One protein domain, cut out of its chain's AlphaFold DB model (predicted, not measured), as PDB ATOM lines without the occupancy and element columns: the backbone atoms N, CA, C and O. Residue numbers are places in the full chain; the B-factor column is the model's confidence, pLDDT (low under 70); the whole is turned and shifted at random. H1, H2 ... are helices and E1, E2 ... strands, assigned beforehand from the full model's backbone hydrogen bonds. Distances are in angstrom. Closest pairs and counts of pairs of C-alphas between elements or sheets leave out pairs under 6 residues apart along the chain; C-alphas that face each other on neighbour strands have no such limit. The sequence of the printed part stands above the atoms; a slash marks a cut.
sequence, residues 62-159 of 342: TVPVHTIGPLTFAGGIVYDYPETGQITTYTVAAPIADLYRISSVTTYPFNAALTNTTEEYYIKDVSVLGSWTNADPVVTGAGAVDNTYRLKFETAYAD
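This is residues 62 to 159 of the 342 residues of an uncharacterized protein of Spirochaetales bacterium (UniProt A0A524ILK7). A long, twisted sheet of five strands makes the body, E3 and E4 running along the longest axis; link residues 125 to 151 loop round one end, and the tiny helix H1 lies off the sheet. Among 98 printed residues, H1 precedes E1 to E5, an antiparallel meander, each strand beside the one before. Mostly strand, with under half the residues in named elements, it is compact, radius of gyration of the C-alphas 13.7 A, spanning 41 by 25 by 20 A.

Hairpin E3, residues 99 to 107, and E4, residues 114 to 124, has N 104 and O 119 within hydrogen-bond range, 2.8 A. E2, residues 87 to 92, neighbours E3, N 91 and O 103 2.8 A apart, and edge strand E1, residues 76 to 79, N 78 and O 88 2.8 A apart. Edge strand E5, residues 152 to 157, neighbours E4, N 118 and O 154 2.7 A apart. H1, residues 65 to 68, is not on the sheet; too short for any O i to N i+4 pair, it has 0 of 1 O i to N i+3 pairs within range.

From first to last C-alpha, E4 measures 30.5 A and E3 25.8 A. C-alpha 65 begins H1 at (156.655, -49.195, 26.649); C-alpha 157 ends E5 at (137.145, -37.540, 12.563).

The printed part has no cut. The link E4 to E5 is long. Residues 62 to 69, 82 and 110 to 112 have pLDDT under 70.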
ATOM      1  N   THR A  62     149.913 -42.761  25.440       60.78
ATOM      2  CA  THR A  62     151.387 -42.808  25.260       60.78
ATOM      3  C   THR A  62     151.744 -44.078  24.495       60.78
ATOM      4  O   THR A  62     150.972 -45.025  24.493       60.78
ATOM      5  N   VAL A  63     152.904 -44.174  23.843       58.66
ATOM      6  CA  VAL A  63     153.387 -45.467  23.305       58.66
ATOM      7  C   VAL A  63     153.607 -46.450  24.475       58.66
ATOM      8  O   VAL A  63     154.185 -46.057  25.492       58.66
ATOM      9  N   PRO A  64     153.174 -47.724  24.391       61.97
ATOM     10  CA  PRO A  64     153.046 -48.603  25.549       61.97
ATOM     11  C   PRO A  64     154.349 -49.345  25.838       61.97
ATOM     12  O   PRO A  64     154.462 -50.563  25.678       61.97
ATOM     13  N   VAL A  65     155.349 -48.614  26.310       55.22
ATOM     14  CA  VAL A  65     156.655 -49.195  26.649       55.22
ATOM     15  C   VAL A  65     156.532 -50.348  27.658       55.22
ATOM     16  O   VAL A  65     157.273 -51.326  27.606       55.22
ATOM     17  N   HIS A  66     155.519 -50.307  28.526       54.69
ATOM     18  CA  HIS A  66     155.250 -51.363  29.499       54.69
ATOM     19  C   HIS A  66     154.811 -52.704  28.896       54.69
ATOM     20  O   HIS A  66     154.999 -53.727  29.548       54.69
ATOM     21  N   THR A  67     154.191 -52.720  27.710       56.12
ATOM     22  CA  THR A  67     153.636 -53.952  27.112       56.12
ATOM     23  C   THR A  67     154.554 -54.551  26.052       56.12
ATOM     24  O   THR A  67     154.518 -55.756  25.828       56.12
ATOM     25  N   ILE A  68     155.393 -53.725  25.420       58.09
ATOM     26  CA  ILE A  68     156.295 -54.139  24.331       58.09
ATOM     27  C   ILE A  68     157.715 -54.421  24.856       58.09
ATOM     28  O   ILE A  68     158.515 -55.071  24.186       58.09
ATOM     29  N   GLY A  69     158.017 -53.987  26.084       67.25
ATOM     30  CA  GLY A  69     159.359 -54.022  26.655       67.25
ATOM     31  C   GLY A  69     160.159 -52.759  26.313       67.25
ATOM     32  O   GLY A  69     159.627 -51.838  25.689       67.25
ATOM     33  N   PRO A  70     161.432 -52.686  26.743       72.44
ATOM     34  CA  PRO A  70     162.275 -51.524  26.492       72.44
ATOM     35  C   PRO A  70     162.370 -51.219  24.992       72.44
ATOM     36  O   PRO A  70     162.715 -52.093  24.195       72.44
ATOM     37  N   LEU A  71     162.057 -49.981  24.611       81.00
ATOM     38  CA  LEU A  71     162.164 -49.506  23.231       81.00
ATOM     39  C   LEU A  71     163.468 -48.731  23.048       81.00
ATOM     40  O   LEU A  71     164.006 -48.163  23.992       81.00
ATOM     41  N   THR A  72     163.970 -48.656  21.819       84.25
ATOM     42  CA  THR A  72     165.044 -47.707  21.492       84.25
ATOM     43  C   THR A  72     164.434 -46.371  21.080       84.25
ATOM     44  O   THR A  72     163.345 -46.325  20.501       84.25
ATOM     45  N   PHE A  73     165.137 -45.267  21.332       84.75
ATOM     46  CA  PHE A  73     164.741 -43.925  20.884       84.75
ATOM     47  C   PHE A  73     164.947 -43.724  19.362       84.75
ATOM     48  O   PHE A  73     165.589 -42.772  18.929       84.75
ATOM     49  N   ALA A  74     164.426 -44.641  18.539       87.25
ATOM     50  CA  ALA A  74     164.624 -44.682  17.085       87.25
ATOM     51  C   ALA A  74     163.316 -44.611  16.266       87.25
ATOM     52  O   ALA A  74     163.358 -44.602  15.037       87.25
ATOM     53  N   GLY A  75     162.158 -44.517  16.929       88.69
ATOM     54  CA  GLY A  75     160.846 -44.607  16.280       88.69
ATOM     55  C   GLY A  75     160.442 -46.053  15.971       88.69
ATOM     56  O   GLY A  75     161.233 -46.983  16.117       88.69
ATOM     57  N   GLY A  76     159.194 -46.257  15.552       90.94
ATOM     58  CA  GLY A  76     158.696 -47.594  15.247       90.94
ATOM     59  C   GLY A  76     157.206 -47.661  14.937       90.94
ATOM     60  O   GLY A  76     156.519 -46.649  14.803       90.94
ATOM     61  N   ILE A  77     156.722 -48.895  14.808       90.69
ATOM     62  CA  ILE A  77     155.317 -49.223  14.562       90.69
ATOM     63  C   ILE A  77     154.875 -50.225  15.621       90.69
ATOM     64  O   ILE A  77     155.586 -51.187  15.908       90.69
ATOM     65  N   VAL A  78     153.695 -49.992  16.177       86.12
ATOM     66  CA  VAL A  78     153.012 -50.878  17.109       86.12
ATOM     67  C   VAL A  78     151.669 -51.245  16.497       86.12
ATOM     68  O   VAL A  78     150.858 -50.368  16.197       86.12
ATOM     69  N   TYR A  79     151.454 -52.539  16.290       85.38
ATOM     70  CA  TYR A  79     150.177 -53.083  15.841       85.38
ATOM     71  C   TYR A  79     149.276 -53.371  17.033       85.38
ATOM     72  O   TYR A  79     149.769 -53.600  18.139       85.38
ATOM     73  N   ASP A  80     147.972 -53.359  16.781       78.50
ATOM     74  CA  ASP A  80     146.935 -53.640  17.770       78.50
ATOM     75  C   ASP A  80     147.053 -52.737  19.004       78.50
ATOM     76  O   ASP A  80     146.891 -53.155  20.154       78.50
ATOM     77  N   TYR A  81     147.384 -51.469  18.736       74.75
ATOM     78  CA  TYR A  81     147.578 -50.455  19.753       74.75
ATOM     79  C   TYR A  81     146.997 -49.096  19.353       74.75
ATOM     80  O   TYR A  81     147.293 -48.606  18.254       74.75
ATOM     81  N   PRO A  82     146.299 -48.417  20.279       69.12
ATOM     82  CA  PRO A  82     145.947 -48.873  21.620       69.12
ATOM     83  C   PRO A  82     144.800 -49.899  21.664       69.12
ATOM     84  O   PRO A  82     144.734 -50.674  22.618       69.12
ATOM     85  N   GLU A  83     143.978 -49.987  20.614       71.69
ATOM     86  CA  GLU A  83     143.016 -51.080  20.406       71.69
ATOM     87  C   GLU A  83     143.445 -52.054  19.289       71.69
ATOM     88  O   GLU A  83     144.172 -51.668  18.374       71.69
ATOM     89  N   THR A  84     142.995 -53.314  19.325       72.69
ATOM     90  CA  THR A  84     143.225 -54.257  18.213       72.69
ATOM     91  C   THR A  84     142.590 -53.734  16.929       72.69
ATOM     92  O   THR A  84     141.541 -53.089  16.932       72.69
ATOM     93  N   GLY A  85     143.287 -53.953  15.817       76.44
ATOM     94  CA  GLY A  85     142.971 -53.354  14.527       76.44
ATOM     95  C   GLY A  85     143.475 -51.916  14.360       76.44
ATOM     96  O   GLY A  85     143.440 -51.405  13.241       76.44
ATOM     97  N   GLN A  86     143.974 -51.265  15.417       82.81
ATOM     98  CA  GLN A  86     144.610 -49.950  15.322       82.81
ATOM     99  C   GLN A  86     146.121 -50.088  15.139       82.81
ATOM    100  O   GLN A  86     146.759 -51.019  15.633       82.81
ATOM    101  N   ILE A  87     146.710 -49.135  14.421       89.19
ATOM    102  CA  ILE A  87     148.153 -49.095  14.174       89.19
ATOM    103  C   ILE A  87     148.693 -47.783  14.712       89.19
ATOM    104  O   ILE A  87     148.292 -46.717  14.250       89.19
ATOM    105  N   THR A  88     149.643 -47.857  15.639       90.62
ATOM    106  CA  THR A  88     150.341 -46.686  16.161       90.62
ATOM    107  C   THR A  88     151.749 -46.616  15.599       90.62
ATOM    108  O   THR A  88     152.609 -47.440  15.896       90.62
ATOM    109  N   THR A  89     151.997 -45.596  14.790       92.88
ATOM    110  CA  THR A  89     153.342 -45.236  14.335       92.88
ATOM    111  C   THR A  89     153.899 -44.166  15.258       92.88
ATOM    112  O   THR A  89     153.156 -43.285  15.680       92.88
ATOM    113  N   TYR A  90     155.181 -44.227  15.605       94.25
ATOM    114  CA  TYR A  90     155.816 -43.188  16.408       94.25
ATOM    115  C   TYR A  90     157.192 -42.826  15.866       94.25
ATOM    116  O   TYR A  90     157.933 -43.660  15.348       94.25
ATOM    117  N   THR A  91     157.536 -41.555  16.007       94.81
ATOM    118  CA  THR A  91     158.831 -40.997  15.633       94.81
ATOM    119  C   THR A  91     159.473 -40.347  16.846       94.81
ATOM    120  O   THR A  91     158.786 -39.869  17.753       94.81
ATOM    121  N   VAL A  92     160.803 -40.359  16.864       94.00
ATOM    122  CA  VAL A  92     161.604 -39.785  17.941       94.00
ATOM    123  C   VAL A  92     162.539 -38.750  17.335       94.00
ATOM    124  O   VAL A  92     163.333 -39.068  16.450       94.00
ATOM    125  N   ALA A  93     162.426 -37.499  17.778       93.50
ATOM    126  CA  ALA A  93     163.360 -36.456  17.372       93.50
ATOM    127  C   ALA A  93     164.688 -36.589  18.131       93.50
ATOM    128  O   ALA A  93     164.727 -37.116  19.245       93.50
ATOM    129  N   ALA A  94     165.763 -36.058  17.542       86.50
ATOM    130  CA  ALA A  94     167.066 -36.002  18.196       86.50
ATOM    131  C   ALA A  94     166.960 -35.317  19.574       86.50
ATOM    132  O   ALA A  94     166.276 -34.292  19.685       86.50
ATOM    133  N   PRO A  95     167.622 -35.860  20.610       89.19
ATOM    134  CA  PRO A  95     167.455 -35.356  21.959       89.19
ATOM    135  C   PRO A  95     168.110 -33.988  22.151       89.19
ATOM    136  O   PRO A  95     169.164 -33.695  21.581       89.19
ATOM    137  N   ILE A  96     167.520 -33.173  23.024       89.06
ATOM    138  CA  ILE A  96     168.135 -31.947  23.546       89.06
ATOM    139  C   ILE A  96     168.335 -32.149  25.047       89.06
ATOM    140  O   ILE A  96     167.363 -32.132  25.790       89.06
ATOM    141  N   ALA A  97     169.581 -32.346  25.494       86.31
ATOM    142  CA  ALA A  97     169.903 -32.614  26.905       86.31
ATOM    143  C   ALA A  97     169.074 -33.776  27.504       86.31
ATOM    144  O   ALA A  97     168.377 -33.604  28.503       86.31
ATOM    145  N   ASP A  98     169.121 -34.939  26.843       88.56
ATOM    146  CA  ASP A  98     168.416 -36.180  27.218       88.56
ATOM    147  C   ASP A  98     166.877 -36.108  27.144       88.56
ATOM    148  O   ASP A  98     166.171 -37.000  27.620       88.56
ATOM    149  N   LEU A  99     166.344 -35.052  26.516       92.69
ATOM    150  CA  LEU A  99     164.920 -34.882  26.235       92.69
ATOM    151  C   LEU A  99     164.596 -35.320  24.812       92.69
ATOM    152  O   LEU A  99     164.982 -34.654  23.851       92.69
ATOM    153  N   TYR A 100     163.834 -36.396  24.682       94.25
ATOM    154  CA  TYR A 100     163.371 -36.926  23.407       94.25
ATOM    155  C   TYR A 100     161.950 -36.449  23.133       94.25
ATOM    156  O   TYR A 100     161.053 -36.667  23.945       94.25
ATOM    157  N   ARG A 101     161.719 -35.812  21.979       95.19
ATOM    158  CA  ARG A 101     160.355 -35.514  21.522       95.19
ATOM    159  C   ARG A 101     159.790 -36.740  20.827       95.19
ATOM    160  O   ARG A 101     160.340 -37.173  19.815       95.19
ATOM    161  N   ILE A 102     158.684 -37.242  21.347       94.38
ATOM    162  CA  ILE A 102     157.914 -38.329  20.759       94.38
ATOM    163  C   ILE A 102     156.731 -37.723  20.010       94.38
ATOM    164  O   ILE A 102     156.053 -36.840  20.534       94.38
ATOM    165  N   SER A 103     156.488 -38.195  18.792       95.31
ATOM    166  CA  SER A 103     155.260 -37.930  18.039       95.31
ATOM    167  C   SER A 103     154.684 -39.261  17.589       95.31
ATOM    168  O   SER A 103     155.343 -39.989  16.842       95.31
ATOM    169  N   SER A 104     153.495 -39.595  18.078       93.75
ATOM    170  CA  SER A 104     152.760 -40.807  17.732       93.75
ATOM    171  C   SER A 104     151.491 -40.478  16.955       93.75
ATOM    172  O   SER A 104     150.805 -39.493  17.223       93.75
ATOM    173  N   VAL A 105     151.181 -41.332  15.983       94.25
ATOM    174  CA  VAL A 105     149.945 -41.310  15.204       94.25
ATOM    175  C   VAL A 105     149.339 -42.703  15.233       94.25
ATOM    176  O   VAL A 105     149.881 -43.644  14.644       94.25
ATOM    177  N   THR A 106     148.205 -42.818  15.911       91.00
ATOM    178  CA  THR A 106     147.326 -43.985  15.907       91.00
ATOM    179  C   THR A 106     146.335 -43.853  14.762       91.00
ATOM    180  O   THR A 106     145.629 -42.855  14.686       91.00
ATOM    181  N   THR A 107     146.252 -44.848  13.886       89.88
ATOM    182  CA  THR A 107     145.275 -44.910  12.790       89.88
ATOM    183  C   THR A 107     144.187 -45.921  13.124       89.88
ATOM    184  O   THR A 107     144.497 -47.029  13.569       89.88
ATOM    185  N   TYR A 108     142.932 -45.540  12.892       82.56
ATOM    186  CA  TYR A 108     141.761 -46.379  13.136       82.56
ATOM    187  C   TYR A 108     141.363 -47.147  11.860       82.56
ATOM    188  O   TYR A 108     141.684 -46.705  10.750       82.56
ATOM    189  N   PRO A 109     140.678 -48.299  11.980       77.69
ATOM    190  CA  PRO A 109     140.160 -49.044  10.832       77.69
ATOM    191  C   PRO A 109     139.250 -48.192   9.929       77.69
ATOM    192  O   PRO A 109     138.547 -47.312  10.399       77.69
ATOM    193  N   PHE A 110     139.189 -48.475   8.624       62.06
ATOM    194  CA  PHE A 110     138.463 -47.641   7.640       62.06
ATOM    195  C   PHE A 110     136.950 -47.458   7.905       62.06
ATOM    196  O   PHE A 110     136.332 -46.540   7.378       62.06
ATOM    197  N   ASN A 111     136.336 -48.333   8.701       62.31
ATOM    198  CA  ASN A 111     134.922 -48.266   9.080       62.31
ATOM    199  C   ASN A 111     134.665 -47.484  10.381       62.31
ATOM    200  O   ASN A 111     133.536 -47.475  10.873       62.31
ATOM    201  N   ALA A 112     135.698 -46.864  10.942       64.06
ATOM    202  CA  ALA A 112     135.620 -46.014  12.112       64.06
ATOM    203  C   ALA A 112     135.080 -44.611  11.799       64.06
ATOM    204  O   ALA A 112     135.328 -44.049  10.731       64.06
ATOM    205  N   ALA A 113     134.403 -44.000  12.775       70.75
ATOM    206  CA  ALA A 113     134.136 -42.560  12.752       70.75
ATOM    207  C   ALA A 113     135.423 -41.744  12.992       70.75
ATOM    208  O   ALA A 113     135.549 -40.614  12.508       70.75
ATOM    209  N   LEU A 114     136.376 -42.321  13.730       80.00
ATOM    210  CA  LEU A 114     137.701 -41.771  13.971       80.00
ATOM    211  C   LEU A 114     138.624 -42.120  12.797       80.00
ATOM    212  O   LEU A 114     138.537 -43.192  12.212       80.00
ATOM    213  N   THR A 115     139.529 -41.213  12.445       84.12
ATOM    214  CA  THR A 115     140.517 -41.454  11.380       84.12
ATOM    215  C   THR A 115     141.893 -41.693  11.971       84.12
ATOM    216  O   THR A 115     142.526 -42.717  11.713       84.12
ATOM    217  N   ASN A 116     142.359 -40.763  12.803       88.88
ATOM    218  CA  ASN A 116     143.621 -40.880  13.507       88.88
ATOM    219  C   ASN A 116     143.617 -40.086  14.812       88.88
ATOM    220  O   ASN A 116     142.867 -39.126  14.963       88.88
ATOM    221  N   THR A 117     144.494 -40.486  15.724       90.69
ATOM    222  CA  THR A 117     144.822 -39.764  16.951       90.69
ATOM    223  C   THR A 117     146.309 -39.450  16.931       90.69
ATOM    224  O   THR A 117     147.130 -40.346  16.762       90.69
ATOM    225  N   THR A 118     146.653 -38.175  17.071       92.94
ATOM    226  CA  THR A 118     148.026 -37.676  17.152       92.94
ATOM    227  C   THR A 118     148.336 -37.268  18.582       92.94
ATOM    228  O   THR A 118     147.604 -36.473  19.171       92.94
ATOM    229  N   GLU A 119     149.451 -37.744  19.120       92.88
ATOM    230  CA  GLU A 119     149.939 -37.388  20.450       92.88
ATOM    231  C   GLU A 119     151.420 -36.988  20.362       92.88
ATOM    232  O   GLU A 119     152.226 -37.638  19.699       92.88
ATOM    233  N   GLU A 120     151.794 -35.884  21.006       94.69
ATOM    234  CA  GLU A 120     153.166 -35.384  21.045       94.69
ATOM    235  C   GLU A 120     153.565 -34.981  22.461       94.69
ATOM    236  O   GLU A 120     152.836 -34.262  23.147       94.69
ATOM    237  N   TYR A 121     154.748 -35.408  22.897       94.12
ATOM    238  CA  TYR A 121     155.257 -35.182  24.252       94.12
ATOM    239  C   TYR A 121     156.782 -35.270  24.311       94.12
ATOM    240  O   TYR A 121     157.424 -35.712  23.358       94.12
ATOM    241  N   TYR A 122     157.365 -34.841  25.431       94.25
ATOM    242  CA  TYR A 122     158.778 -35.077  25.718       94.25
ATOM    243  C   TYR A 122     158.933 -36.190  26.746       94.25
ATOM    244  O   TYR A 122     158.209 -36.223  27.736       94.25
ATOM    245  N   ILE A 123     159.911 -37.059  26.527       91.62
ATOM    246  CA  ILE A 123     160.379 -38.055  27.489       91.62
ATOM    247  C   ILE A 123     161.791 -37.683  27.915       91.62
ATOM    248  O   ILE A 123     162.610 -37.307  27.075       91.62
ATOM    249  N   LYS A 124     162.078 -37.806  29.210       90.94
ATOM    250  CA  LYS A 124     163.440 -37.692  29.731       90.94
ATOM    251  C   LYS A 124     164.028 -39.078  29.947       90.94
ATOM    252  O   LYS A 124     163.488 -39.835  30.746       90.94
ATOM    253  N   ASP A 125     165.135 -39.372  29.281       91.38
ATOM    254  CA  ASP A 125     165.892 -40.612  29.481       91.38
ATOM    255  C   ASP A 125     166.607 -40.556  30.841       91.38
ATOM    256  O   ASP A 125     167.549 -39.789  31.039       91.38
ATOM    257  N   VAL A 126     166.081 -41.291  31.824       85.75
ATOM    258  CA  VAL A 126     166.613 -41.330  33.201       85.75
ATOM    259  C   VAL A 126     166.961 -42.740  33.658       85.75
ATOM    260  O   VAL A 126     167.544 -42.905  34.731       85.75
ATOM    261  N   SER A 127     166.563 -43.752  32.890       77.38
ATOM    262  CA  SER A 127     166.675 -45.154  33.265       77.38
ATOM    263  C   SER A 127     167.953 -45.791  32.714       77.38
ATOM    264  O   SER A 127     169.031 -45.642  33.292       77.38
ATOM    265  N   VAL A 128     167.849 -46.521  31.607       79.56
ATOM    266  CA  VAL A 128     168.974 -47.115  30.887       79.56
ATOM    267  C   VAL A 128     169.240 -46.243  29.671       79.56
ATOM    268  O   VAL A 128     168.429 -46.235  28.755       79.56
ATOM    269  N   LEU A 129     170.386 -45.554  29.648       82.25
ATOM    270  CA  LEU A 129     170.737 -44.617  28.574       82.25
ATOM    271  C   LEU A 129     170.497 -45.210  27.178       82.25
ATOM    272  O   LEU A 129     171.016 -46.277  26.840       82.25
ATOM    273  N   GLY A 130     169.739 -44.482  26.361       82.19
ATOM    274  CA  GLY A 130     169.362 -44.871  25.004       82.19
ATOM    275  C   GLY A 130     168.193 -45.858  24.923       82.19
ATOM    276  O   GLY A 130     167.811 -46.249  23.817       82.19
ATOM    277  N   SER A 131     167.612 -46.241  26.059       85.12
ATOM    278  CA  SER A 131     166.465 -47.134  26.151       85.12
ATOM    279  C   SER A 131     165.292 -46.418  26.801       85.12
ATOM    280  O   SER A 131     165.370 -45.969  27.935       85.12
ATOM    281  N   TRP A 132     164.167 -46.407  26.103       85.31
ATOM    282  CA  TRP A 132     162.902 -45.938  26.625       85.31
ATOM    283  C   TRP A 132     162.230 -47.051  27.435       85.31
ATOM    284  O   TRP A 132     161.990 -48.149  26.925       85.31
ATOM    285  N   THR A 133     161.937 -46.773  28.703       82.25
ATOM    286  CA  THR A 133     161.268 -47.639  29.678       82.25
ATOM    287  C   THR A 133     160.152 -46.881  30.413       82.25
ATOM    288  O   THR A 133     159.999 -45.670  30.279       82.25
ATOM    289  N   ASN A 134     159.380 -47.575  31.256       75.38
ATOM    290  CA  ASN A 134     158.375 -46.934  32.120       75.38
ATOM    291  C   ASN A 134     158.970 -46.035  33.209       75.38
ATOM    292  O   ASN A 134     158.231 -45.307  33.869       75.38
ATOM    293  N   ALA A 135     160.274 -46.146  33.463       79.25
ATOM    294  CA  ALA A 135     160.948 -45.284  34.419       79.25
ATOM    295  C   ALA A 135     161.250 -43.898  33.828       79.25
ATOM    296  O   ALA A 135     161.563 -42.990  34.595       79.25
ATOM    297  N   ASP A 136     161.122 -43.725  32.508       84.88
ATOM    298  CA  ASP A 136     161.349 -42.452  31.832       84.88
ATOM    299  C   ASP A 136     160.079 -41.589  31.868       84.88
ATOM    300  O   ASP A 136     159.070 -41.937  31.243       84.88
ATOM    301  N   PRO A 137     160.080 -40.475  32.622       85.25
ATOM    302  CA  PRO A 137     158.883 -39.676  32.814       85.25
ATOM    303  C   PRO A 137     158.580 -38.823  31.585       85.25
ATOM    304  O   PRO A 137     159.484 -38.396  30.854       85.25
ATOM    305  N   VAL A 138     157.302 -38.474  31.432       87.19
ATOM    306  CA  VAL A 138     156.929 -37.364  30.557       87.19
ATOM    307  C   VAL A 138     157.306 -36.055  31.247       87.19
ATOM    308  O   VAL A 138     157.159 -35.880  32.462       87.19
ATOM    309  N   VAL A 139     157.856 -35.139  30.461       88.94
ATOM    310  CA  VAL A 139     158.373 -33.862  30.938       88.94
ATOM    311  C   VAL A 139     157.897 -32.717  30.054       88.94
ATOM    312  O   VAL A 139     157.517 -32.891  28.897       88.94
ATOM    313  N   THR A 140     157.946 -31.510  30.599       92.25
ATOM    314  CA  THR A 140     157.784 -30.268  29.838       92.25
ATOM    315  C   THR A 140     158.961 -30.054  28.879       92.25
ATOM    316  O   THR A 140     160.027 -30.647  29.039       92.25
ATOM    317  N   GLY A 141     158.831 -29.117  27.933       90.56
ATOM    318  CA  GLY A 141     159.946 -28.726  27.052       90.56
ATOM    319  C   GLY A 141     161.177 -28.150  27.771       90.56
ATOM    320  O   GLY A 141     162.229 -28.020  27.158       90.56
ATOM    321  N   ALA A 142     161.064 -27.824  29.064       92.50
ATOM    322  CA  ALA A 142     162.180 -27.413  29.919       92.50
ATOM    323  C   ALA A 142     162.781 -28.577  30.739       92.50
ATOM    324  O   ALA A 142     163.685 -28.360  31.542       92.50
ATOM    325  N   GLY A 143     162.266 -29.802  30.582       90.56
ATOM    326  CA  GLY A 143     162.729 -30.999  31.289       90.56
ATOM    327  C   GLY A 143     162.182 -31.177  32.709       90.56
ATOM    328  O   GLY A 143     162.618 -32.088  33.415       90.56
ATOM    329  N   ALA A 144     161.237 -30.335  33.145       90.88
ATOM    330  CA  ALA A 144     160.526 -30.532  34.408       90.88
ATOM    331  C   ALA A 144     159.496 -31.661  34.267       90.88
ATOM    332  O   ALA A 144     158.756 -31.675  33.286       90.88
ATOM    333  N   VAL A 145     159.450 -32.575  35.240       86.62
ATOM    334  CA  VAL A 145     158.518 -33.713  35.248       86.62
ATOM    335  C   VAL A 145     157.079 -33.226  35.298       86.62
ATOM    336  O   VAL A 145     156.692 -32.501  36.209       86.62
ATOM    337  N   ASP A 146     156.310 -33.650  34.303       84.94
ATOM    338  CA  ASP A 146     154.878 -33.425  34.197       84.94
ATOM    339  C   ASP A 146     154.296 -34.552  33.343       84.94
ATOM    340  O   ASP A 146     154.310 -34.507  32.111       84.94
ATOM    341  N   ASN A 147     153.776 -35.579  34.017       80.12
ATOM    342  CA  ASN A 147     153.233 -36.764  33.354       80.12
ATOM    343  C   ASN A 147     152.000 -36.463  32.482       80.12
ATOM    344  O   ASN A 147     151.659 -37.241  31.585       80.12
ATOM    345  N   THR A 148     151.350 -35.319  32.717       81.62
ATOM    346  CA  THR A 148     150.170 -34.869  31.971       81.62
ATOM    347  C   THR A 148     150.511 -33.996  30.771       81.62
ATOM    348  O   THR A 148     149.653 -33.758  29.921       81.62
ATOM    349  N   TYR A 149     151.762 -33.546  30.664       85.38
ATOM    350  CA  TYR A 149     152.179 -32.635  29.613       85.38
ATOM    351  C   TYR A 149     152.097 -33.294  28.236       85.38
ATOM    352  O   TYR A 149     152.674 -34.357  28.003       85.38
ATOM    353  N   ARG A 150     151.413 -32.629  27.305       89.50
ATOM    354  CA  ARG A 150     151.382 -32.947  25.876       89.50
ATOM    355  C   ARG A 150     151.591 -31.653  25.096       89.50
ATOM    356  O   ARG A 150     150.985 -30.638  25.430       89.50
ATOM    357  N   LEU A 151     152.438 -31.673  24.066       91.50
ATOM    358  CA  LEU A 151     152.497 -30.572  23.092       91.50
ATOM    359  C   LEU A 151     151.254 -30.573  22.208       91.50
ATOM    360  O   LEU A 151     150.778 -29.517  21.803       91.50
ATOM    361  N   LYS A 152     150.773 -31.774  21.890       92.25
ATOM    362  CA  LYS A 152     149.619 -32.013  21.040       92.25
ATOM    363  C   LYS A 152     148.953 -33.305  21.485       92.25
ATOM    364  O   LYS A 152     149.648 -34.286  21.730       92.25
ATOM    365  N   PHE A 153     147.632 -33.309  21.585       90.56
ATOM    366  CA  PHE A 153     146.867 -34.537  21.759       90.56
ATOM    367  C   PHE A 153     145.497 -34.349  21.112       90.56
ATOM    368  O   PHE A 153     144.652 -33.635  21.645       90.56
ATOM    369  N   GLU A 154     145.317 -34.897  19.914       90.50
ATOM    370  CA  GLU A 154     144.163 -34.607  19.062       90.50
ATOM    371  C   GLU A 154     143.697 -35.837  18.289       90.50
ATOM    372  O   GLU A 154     144.519 -36.617  17.820       90.50
ATOM    373  N   THR A 155     142.393 -35.957  18.074       88.12
ATOM    374  CA  THR A 155     141.774 -36.974  17.222       88.12
ATOM    375  C   THR A 155     141.056 -36.303  16.067       88.12
ATOM    376  O   THR A 155     140.247 -35.397  16.267       88.12
ATOM    377  N   ALA A 156     141.327 -36.777  14.856       88.56
ATOM    378  CA  ALA A 156     140.627 -36.382  13.649       88.56
ATOM    379  C   ALA A 156     139.483 -37.346  13.331       88.56
ATOM    380  O   ALA A 156     139.647 -38.568  13.375       88.56
ATOM    381  N   TYR A 157     138.342 -36.791  12.938       84.44
ATOM    382  CA  TYR A 157     137.145 -37.540  12.563       84.44
ATOM    383  C   TYR A 157     136.965 -37.581  11.047       84.44
ATOM    384  O   TYR A 157     137.441 -36.705  10.321       84.44
ATOM    385  N   ALA A 158     136.236 -38.586  10.559       81.50
ATOM    386  CA  ALA A 158     135.944 -38.754   9.134       81.50
ATOM    387  C   ALA A 158     135.164 -37.566   8.541       81.50
ATOM    388  O   ALA A 158     135.223 -37.310   7.339       81.50
ATOM    389  N   ASP A 159     134.464 -36.807   9.386       77.44
ATOM    390  CA  ASP A 159     133.743 -35.596   9.002       77.44
ATOM    391  C   ASP A 159     134.619 -34.328   8.943       77.44
ATOM    392  O   ASP A 159     134.105 -33.238   8.677       77.44
TER     393      ASP A 159